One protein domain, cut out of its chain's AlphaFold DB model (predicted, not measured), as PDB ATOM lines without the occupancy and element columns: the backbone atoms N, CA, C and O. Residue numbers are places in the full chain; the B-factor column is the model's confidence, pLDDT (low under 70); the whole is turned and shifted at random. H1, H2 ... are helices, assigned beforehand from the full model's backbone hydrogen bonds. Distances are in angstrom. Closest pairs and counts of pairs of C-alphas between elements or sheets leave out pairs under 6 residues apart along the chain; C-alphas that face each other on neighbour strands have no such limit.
ATOM      1  N   MET A   1     199.553 179.365 186.214       63.53
ATOM      2  CA  MET A   1     199.819 179.383 187.670       63.53
ATOM      3  C   MET A   1     198.957 180.478 188.272       63.53
ATOM      4  O   MET A   1     198.939 181.555 187.694       63.53
ATOM      5  N   LEU A   2     198.191 180.200 189.333       73.00
ATOM      6  CA  LEU A   2     197.396 181.229 190.013       73.00
ATOM      7  C   LEU A   2     198.366 182.194 190.697       73.00
ATOM      8  O   LEU A   2     198.910 181.891 191.755       73.00
ATOM      9  N   SER A   3     198.647 183.312 190.037       76.06
ATOM     10  CA  SER A   3     199.438 184.387 190.615       76.06
ATOM     11  C   SER A   3     198.577 185.040 191.695       76.06
ATOM     12  O   SER A   3     197.552 185.636 191.387       76.06
ATOM     13  N   LEU A   4     198.926 184.860 192.970       82.12
ATOM     14  CA  LEU A   4     198.238 185.497 194.098       82.12
ATOM     15  C   LEU A   4     198.646 186.973 194.164       82.12
ATOM     16  O   LEU A   4     199.505 187.364 194.953       82.12
ATOM     17  N   GLY A   5     198.061 187.782 193.285       91.06
ATOM     18  CA  GLY A   5     198.139 189.232 193.323       91.06
ATOM     19  C   GLY A   5     196.954 189.851 194.064       91.06
ATOM     20  O   GLY A   5     195.924 189.220 194.316       91.06
ATOM     21  N   TRP A   6     197.095 191.134 194.405       93.81
ATOM     22  CA  TRP A   6     195.990 191.944 194.923       93.81
ATOM     23  C   TRP A   6     194.740 191.917 194.017       93.81
ATOM     24  O   TRP A   6     193.640 191.818 194.566       93.81
ATOM     25  N   PRO A   7     194.857 191.949 192.670       92.94
ATOM     26  CA  PRO A   7     193.695 191.851 191.783       92.94
ATOM     27  C   PRO A   7     192.957 190.506 191.872       92.94
ATOM     28  O   PRO A   7     191.726 190.479 191.894       92.94
ATOM     29  N   GLU A   8     193.676 189.387 191.971       91.38
ATOM     30  CA  GLU A   8     193.083 188.050 192.061       91.38
ATOM     31  C   GLU A   8     192.349 187.843 193.390       91.38
ATOM     32  O   GLU A   8     191.245 187.297 193.411       91.38
ATOM     33  N   VAL A   9     192.899 188.344 194.501       93.81
ATOM     34  CA  VAL A   9     192.190 188.330 195.794       93.81
ATOM     35  C   VAL A   9     190.892 189.142 195.712       93.81
ATOM     36  O   VAL A   9     189.869 188.716 196.249       93.81
ATOM     37  N   PHE A  10     190.895 190.267 194.992       94.50
ATOM     38  CA  PHE A  10     189.696 191.077 194.755       94.50
ATOM     39  C   PHE A  10     188.617 190.323 193.971       94.50
ATOM     40  O   PHE A  10     187.440 190.390 194.335       94.50
ATOM     41  N   ILE A  11     189.002 189.583 192.926       94.56
ATOM     42  CA  ILE A  11     188.051 188.804 192.120       94.56
ATOM     43  C   ILE A  11     187.385 187.713 192.965       94.56
ATOM     44  O   ILE A  11     186.165 187.554 192.926       94.56
ATOM     45  N   VAL A  12     188.167 187.004 193.787       93.56
ATOM     46  CA  VAL A  12     187.649 185.954 194.673       93.56
ATOM     47  C   VAL A  12     186.731 186.558 195.731       93.56
ATOM     48  O   VAL A  12     185.644 186.036 195.966       93.56
ATOM     49  N   LEU A  13     187.120 187.689 196.327       93.44
ATOM     50  CA  LEU A  13     186.300 188.397 197.309       93.44
ATOM     51  C   LEU A  13     184.938 188.799 196.728       93.44
ATOM     52  O   LEU A  13     183.914 188.601 197.381       93.44
ATOM     53  N   LEU A  14     184.914 189.316 195.496       94.81
ATOM     54  CA  LEU A  14     183.676 189.682 194.813       94.81
ATOM     55  C   LEU A  14     182.771 188.460 194.593       94.81
ATOM     56  O   LEU A  14     181.579 188.522 194.892       94.81
ATOM     57  N   VAL A  15     183.334 187.340 194.128       95.25
ATOM     58  CA  VAL A  15     182.584 186.087 193.933       95.25
ATOM     59  C   VAL A  15     181.997 185.588 195.253       95.25
ATOM     60  O   VAL A  15     180.812 185.267 195.312       95.25
ATOM     61  N   VAL A  16     182.786 185.581 196.330       94.88
ATOM     62  CA  VAL A  16     182.322 185.179 197.668       94.88
ATOM     63  C   VAL A  16     181.166 186.070 198.138       94.88
ATOM     64  O   VAL A  16     180.165 185.560 198.636       94.88
ATOM     65  N   ILE A  17     181.263 187.388 197.934       94.38
ATOM     66  CA  ILE A  17     180.195 188.340 198.273       94.38
ATOM     67  C   ILE A  17     178.915 188.065 197.479       94.38
ATOM     68  O   ILE A  17     177.834 188.196 198.041       94.38
ATOM     69  N   ILE A  18     179.007 187.706 196.199       95.25
ATOM     70  CA  ILE A  18     177.823 187.434 195.369       95.25
ATOM     71  C   ILE A  18     177.144 186.128 195.795       95.25
ATOM     72  O   ILE A  18     175.922 186.087 195.901       95.25
ATOM     73  N   VAL A  19     177.925 185.076 196.056       94.56
ATOM     74  CA  VAL A  19     177.406 183.736 196.381       94.56
ATOM     75  C   VAL A  19     176.740 183.696 197.756       94.56
ATOM     76  O   VAL A  19     175.665 183.127 197.903       94.56
ATOM     77  N   ILE A  20     177.384 184.286 198.764       92.31
ATOM     78  CA  ILE A  20     176.891 184.303 200.152       92.31
ATOM     79  C   ILE A  20     176.017 185.530 200.429       92.31
ATOM     80  O   ILE A  20     175.165 185.521 201.306       92.31
ATOM     81  N   GLY A  21     176.216 186.610 199.681       92.75
ATOM     82  CA  GLY A  21     175.556 187.886 199.902       92.75
ATOM     83  C   GLY A  21     176.397 188.847 200.761       92.75
ATOM     84  O   GLY A  21     176.993 188.458 201.774       92.75
ATOM     85  N   PRO A  22     176.403 190.156 200.435       90.88
ATOM     86  CA  PRO A  22     177.211 191.163 201.132       90.88
ATOM     87  C   PRO A  22     176.803 191.378 202.593       90.88
ATOM     88  O   PRO A  22     177.597 191.868 203.391       90.88
ATOM     89  N   LYS A  23     175.562 191.035 202.956       91.31
ATOM     90  CA  LYS A  23     175.045 191.175 204.326       91.31
ATOM     91  C   LYS A  23     175.416 189.993 205.220       91.31
ATOM     92  O   LYS A  23     175.489 190.156 206.436       91.31
ATOM     93  N   GLU A  24     175.680 188.828 204.637       91.94
ATOM     94  CA  GLU A  24     175.943 187.599 205.389       91.94
ATOM     95  C   GLU A  24     177.429 187.430 205.698       91.94
ATOM     96  O   GLU A  24     177.779 187.089 206.825       91.94
ATOM     97  N   LEU A  25     178.318 187.802 204.770       92.69
ATOM     98  CA  LEU A  25     179.772 187.806 204.975       92.69
ATOM     99  C   LEU A  25     180.219 188.510 206.282       92.69
ATOM    100  O   LEU A  25     180.945 187.894 207.068       92.69
ATOM    101  N   PRO A  26     179.771 189.741 206.608       89.56
ATOM    102  CA  PRO A  26     180.129 190.385 207.873       89.56
ATOM    103  C   PRO A  26     179.534 189.679 209.100       89.56
ATOM    104  O   PRO A  26     180.129 189.729 210.178       89.56
ATOM    105  N   SER A  27     178.387 189.011 208.963       92.81
ATOM    106  CA  SER A  27     177.805 188.197 210.035       92.81
ATOM    107  C   SER A  27     178.661 186.951 210.304       92.81
ATOM    108  O   SER A  27     179.028 186.677 211.448       92.81
ATOM    109  N   LEU A  28     179.107 186.267 209.244       92.06
ATOM    110  CA  LEU A  28     180.001 185.108 209.326       92.06
ATOM    111  C   LEU A  28     181.344 185.460 209.977       92.06
ATOM    112  O   LEU A  28     181.796 184.740 210.868       92.06
ATOM    113  N   ILE A  29     181.950 186.595 209.610       93.94
ATOM    114  CA  ILE A  29     183.188 187.076 210.247       93.94
ATOM    115  C   ILE A  29     182.964 187.364 211.737       93.94
ATOM    116  O   ILE A  29     183.820 187.033 212.557       93.94
ATOM    117  N   LYS A  30     181.822 187.948 212.126       93.81
ATOM    118  CA  LYS A  30     181.496 188.181 213.544       93.81
ATOM    119  C   LYS A  30     181.352 186.873 214.323       93.81
ATOM    120  O   LYS A  30     181.817 186.795 215.464       93.81
ATOM    121  N   HIS A  31     180.744 185.855 213.720       94.56
ATOM    122  CA  HIS A  31     180.593 184.534 214.333       94.56
ATOM    123  C   HIS A  31     181.947 183.830 214.482       94.56
ATOM    124  O   HIS A  31     182.297 183.410 215.587       94.56
ATOM    125  N   LEU A  32     182.752 183.801 213.417       95.12
ATOM    126  CA  LEU A  32     184.121 183.273 213.436       95.12
ATOM    127  C   LEU A  32     185.001 184.021 214.445       95.12
ATOM    128  O   LEU A  32     185.674 183.403 215.265       95.12
ATOM    129  N   GLY A  33     184.939 185.352 214.460       94.62
ATOM    130  CA  GLY A  33     185.701 186.178 215.392       94.62
ATOM    131  C   GLY A  33     185.310 185.939 216.851       94.62
ATOM    132  O   GLY A  33     186.174 185.896 217.728       94.62
ATOM    133  N   SER A  34     184.023 185.733 217.129       94.38
ATOM    134  CA  SER A  34     183.544 185.388 218.475       94.38
ATOM    135  C   SER A  34     183.991 183.987 218.895       94.38
ATOM    136  O   SER A  34     184.394 183.785 220.043       94.38
ATOM    137  N   PHE A  35     184.011 183.038 217.958       95.56
ATOM    138  CA  PHE A  35     184.538 181.693 218.180       95.56
ATOM    139  C   PHE A  35     186.041 181.713 218.500       95.56
ATOM    140  O   PHE A  35     186.464 181.149 219.511       95.56
ATOM    141  N   THR A  36     186.847 182.458 217.735       95.31
ATOM    142  CA  THR A  36     188.279 182.649 218.019       95.31
ATOM    143  C   THR A  36     188.515 183.332 219.367       95.31
ATOM    144  O   THR A  36     189.418 182.939 220.105       95.31
ATOM    145  N   LYS A  37     187.697 184.325 219.740       95.06
ATOM    146  CA  LYS A  37     187.767 184.956 221.071       95.06
ATOM    147  C   LYS A  37     187.512 183.952 222.193       95.06
ATOM    148  O   LYS A  37     188.235 183.968 223.188       95.06
ATOM    149  N   LYS A  38     186.528 183.066 222.021       94.56
ATOM    150  CA  LYS A  38     186.233 182.004 222.989       94.56
ATOM    151  C   LYS A  38     187.409 181.036 223.122       94.56
ATOM    152  O   LYS A  38     187.833 180.768 224.240       94.56
ATOM    153  N   ILE A  39     187.988 180.598 222.001       95.94
ATOM    154  CA  ILE A  39     189.209 179.775 221.997       95.94
ATOM    155  C   ILE A  39     190.344 180.492 222.733       95.94
ATOM    156  O   ILE A  39     190.992 179.891 223.580       95.94
ATOM    157  N   ARG A  40     190.553 181.790 222.484       94.31
ATOM    158  CA  ARG A  40     191.591 182.571 223.169       94.31
ATOM    159  C   ARG A  40     191.365 182.659 224.682       94.31
ATOM    160  O   ARG A  40     192.340 182.598 225.426       94.31
ATOM    161  N   SER A  41     190.116 182.804 225.134       94.06
ATOM    162  CA  SER A  41     189.773 182.782 226.568       94.06
ATOM    163  C   SER A  41     190.121 181.433 227.184       94.06
ATOM    164  O   SER A  41     190.878 181.373 228.147       94.06
ATOM    165  N   ILE A  42     189.675 180.358 226.535       93.50
ATOM    166  CA  ILE A  42     189.945 178.980 226.937       93.50
ATOM    167  C   ILE A  42     191.462 178.730 227.015       93.50
ATOM    168  O   ILE A  42     191.953 178.233 228.021       93.50
ATOM    169  N   SER A  43     192.245 179.148 226.015       93.25
ATOM    170  CA  SER A  43     193.711 179.045 226.054       93.25
ATOM    171  C   SER A  43     194.334 179.841 227.205       93.25
ATOM    172  O   SER A  43     195.335 179.413 227.774       93.25
ATOM    173  N   ARG A  44     193.785 181.005 227.560       93.62
ATOM    174  CA  ARG A  44     194.282 181.813 228.684       93.62
ATOM    175  C   ARG A  44     194.014 181.126 230.026       93.62
ATOM    176  O   ARG A  44     194.884 181.138 230.895       93.62
ATOM    177  N   GLU A  45     192.856 180.490 230.162       90.31
ATOM    178  CA  GLU A  45     192.497 179.659 231.314       90.31
ATOM    179  C   GLU A  45     193.380 178.407 231.386       90.31
ATOM    180  O   GLU A  45     193.939 178.133 232.442       90.31
ATOM    181  N   PHE A  46     193.627 177.724 230.262       90.25
ATOM    182  CA  PHE A  46     194.572 176.606 230.198       90.25
ATOM    183  C   PHE A  46     195.976 177.018 230.618       90.25
ATOM    184  O   PHE A  46     196.544 176.365 231.475       90.25
ATOM    185  N   ASN A  47     196.532 178.108 230.088       88.56
ATOM    186  CA  ASN A  47     197.864 178.565 230.499       88.56
ATOM    187  C   ASN A  47     197.926 178.886 231.998       88.56
ATOM    188  O   ASN A  47     198.922 178.597 232.651       88.56
ATOM    189  N   THR A  48     196.856 179.457 232.557       90.19
ATOM    190  CA  THR A  48     196.784 179.785 233.988       90.19
ATOM    191  C   THR A  48     196.696 178.516 234.842       90.19
ATOM    192  O   THR A  48     197.476 178.353 235.775       90.19
ATOM    193  N   SER A  49     195.806 177.586 234.490       84.50
ATOM    194  CA  SER A  49     195.644 176.302 235.178       84.50
ATOM    195  C   SER A  49     196.873 175.408 235.021       84.50
ATOM    196  O   SER A  49     197.309 174.806 235.992       84.50
ATOM    197  N   MET A  50     197.481 175.368 233.834       80.06
ATOM    198  CA  MET A  50     198.734 174.657 233.592       80.06
ATOM    199  C   MET A  50     199.857 175.272 234.420       80.06
ATOM    200  O   MET A  50     200.504 174.532 235.135       80.06
ATOM    201  N   ASN A  51     200.049 176.596 234.440       81.75
ATOM    202  CA  ASN A  51     201.087 177.224 235.272       81.75
ATOM    203  C   ASN A  51     200.935 176.920 236.770       81.75
ATOM    204  O   ASN A  51     201.943 176.806 237.465       81.75
ATOM    205  N   ASN A  52     199.704 176.780 237.266       81.12
ATOM    206  CA  ASN A  52     199.454 176.384 238.652       81.12
ATOM    207  C   ASN A  52     199.812 174.907 238.886       81.12
ATOM    208  O   ASN A  52     200.475 174.589 239.863       81.12
ATOM    209  N   ILE A  53     199.466 174.014 237.951       69.00
ATOM    210  CA  ILE A  53     199.794 172.584 238.055       69.00
ATOM    211  C   ILE A  53     201.300 172.341 237.812       69.00
ATOM    212  O   ILE A  53     201.869 171.471 238.453       69.00
ATOM    213  N   VAL A  54     201.969 173.106 236.935       68.19
ATOM    214  CA  VAL A  54     203.424 173.038 236.656       68.19
ATOM    215  C   VAL A  54     204.222 173.501 237.873       68.19
ATOM    216  O   VAL A  54     205.284 172.960 238.163       68.19
ATOM    217  N   LYS A  55     203.724 174.510 238.596       70.69
ATOM    218  CA  LYS A  55     204.352 174.966 239.842       70.69
ATOM    219  C   LYS A  55     204.273 173.924 240.958       70.69
ATOM    220  O   LYS A  55     205.195 173.875 241.765       70.69
ATOM    221  N   ASP A  56     203.232 173.090 240.964       62.44
ATOM    222  CA  ASP A  56     202.997 172.082 242.007       62.44
ATOM    223  C   ASP A  56     203.384 170.648 241.585       62.44
ATOM    224  O   ASP A  56     203.478 169.755 242.428       62.44
ATOM    225  N   SER A  57     203.631 170.390 240.297       58.44
ATOM    226  CA  SER A  57     203.998 169.068 239.780       58.44
ATOM    227  C   SER A  57     204.951 169.167 238.589       58.44
ATOM    228  O   SER A  57     204.825 170.041 237.740       58.44
ATOM    229  N   GLU A  58     205.910 168.245 238.528       55.78
ATOM    230  CA  GLU A  58     206.933 168.079 237.488       55.78
ATOM    231  C   GLU A  58     206.342 167.804 236.078       55.78
ATOM    232  O   GLU A  58     206.547 166.735 235.495       55.78
ATOM    233  N   ILE A  59     205.588 168.740 235.493       54.88
ATOM    234  CA  ILE A  59     204.962 168.573 234.167       54.88
ATOM    235  C   ILE A  59     206.005 168.541 233.034       54.88
ATOM    236  O   ILE A  59     205.727 168.005 231.960       54.88
ATOM    237  N   ASP A  60     207.244 168.972 233.285       57.59
ATOM    238  CA  ASP A  60     208.358 168.872 232.328       57.59
ATOM    239  C   ASP A  60     208.656 167.423 231.877       57.59
ATOM    240  O   ASP A  60     209.358 167.211 230.886       57.59
ATOM    241  N   LYS A  61     208.098 166.402 232.551       54.38
ATOM    242  CA  LYS A  61     208.241 164.979 232.190       54.38
ATOM    243  C   LYS A  61     207.034 164.363 231.476       54.38
ATOM    244  O   LYS A  61     207.056 163.155 231.218       54.38
TER     245      LYS A  61
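This is residues 1 to 61 of the 108 residues of an uncharacterized protein of Pelagibacteraceae bacterium (UniProt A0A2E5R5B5). One long helix, H2, makes the length of an open L, and a shorter helix, H1, meets its beginning in a corner near a right angle. Residues 1 to 5 run on beyond the start of H1, and residues 57 to 61 follow the far end of H2. The printed part has 61 residues with two named helices, H1 then H2, and no named strand; the class is all helix. It is extended, with a radius of gyration of the C-alphas of 20.5 A, and flat, spanning 55 by 31 by 14 A.

H2, residues 24 to 56, and H1, residues 6 to 20, are close but not clearly touching, with 1 pair of C-alphas within 8 A. Their closest C-alphas, those of Ile 17 and Leu 25, are 6.7 A apart. Their lines stand about perpendicular, at 76 degrees. Residues 29 to 49 of H2 and residues 1 to 13, of which 6 to 13 belong to H1, stand free. In H1 and H2 every O i to N i+4 pair is within hydrogen-bond range.

H2 measures 48.1 A from C-alpha 24 at (175.943, 187.599, 205.389) to C-alpha 56 at (202.997, 172.082, 242.007). H1 measures 21.2 A and begins at C-alpha 6, (195.990, 191.944, 194.923).

The C-alphas of Ile 18 and Asp 56, the two farthest apart, are 55.2 A apart. The printed part has no cut, and the link from H1 to H2 is tight. The mean pLDDT of the printed part is 86.5; residue 1, residues 53 to 54 and residues 56 to 61 are under 70.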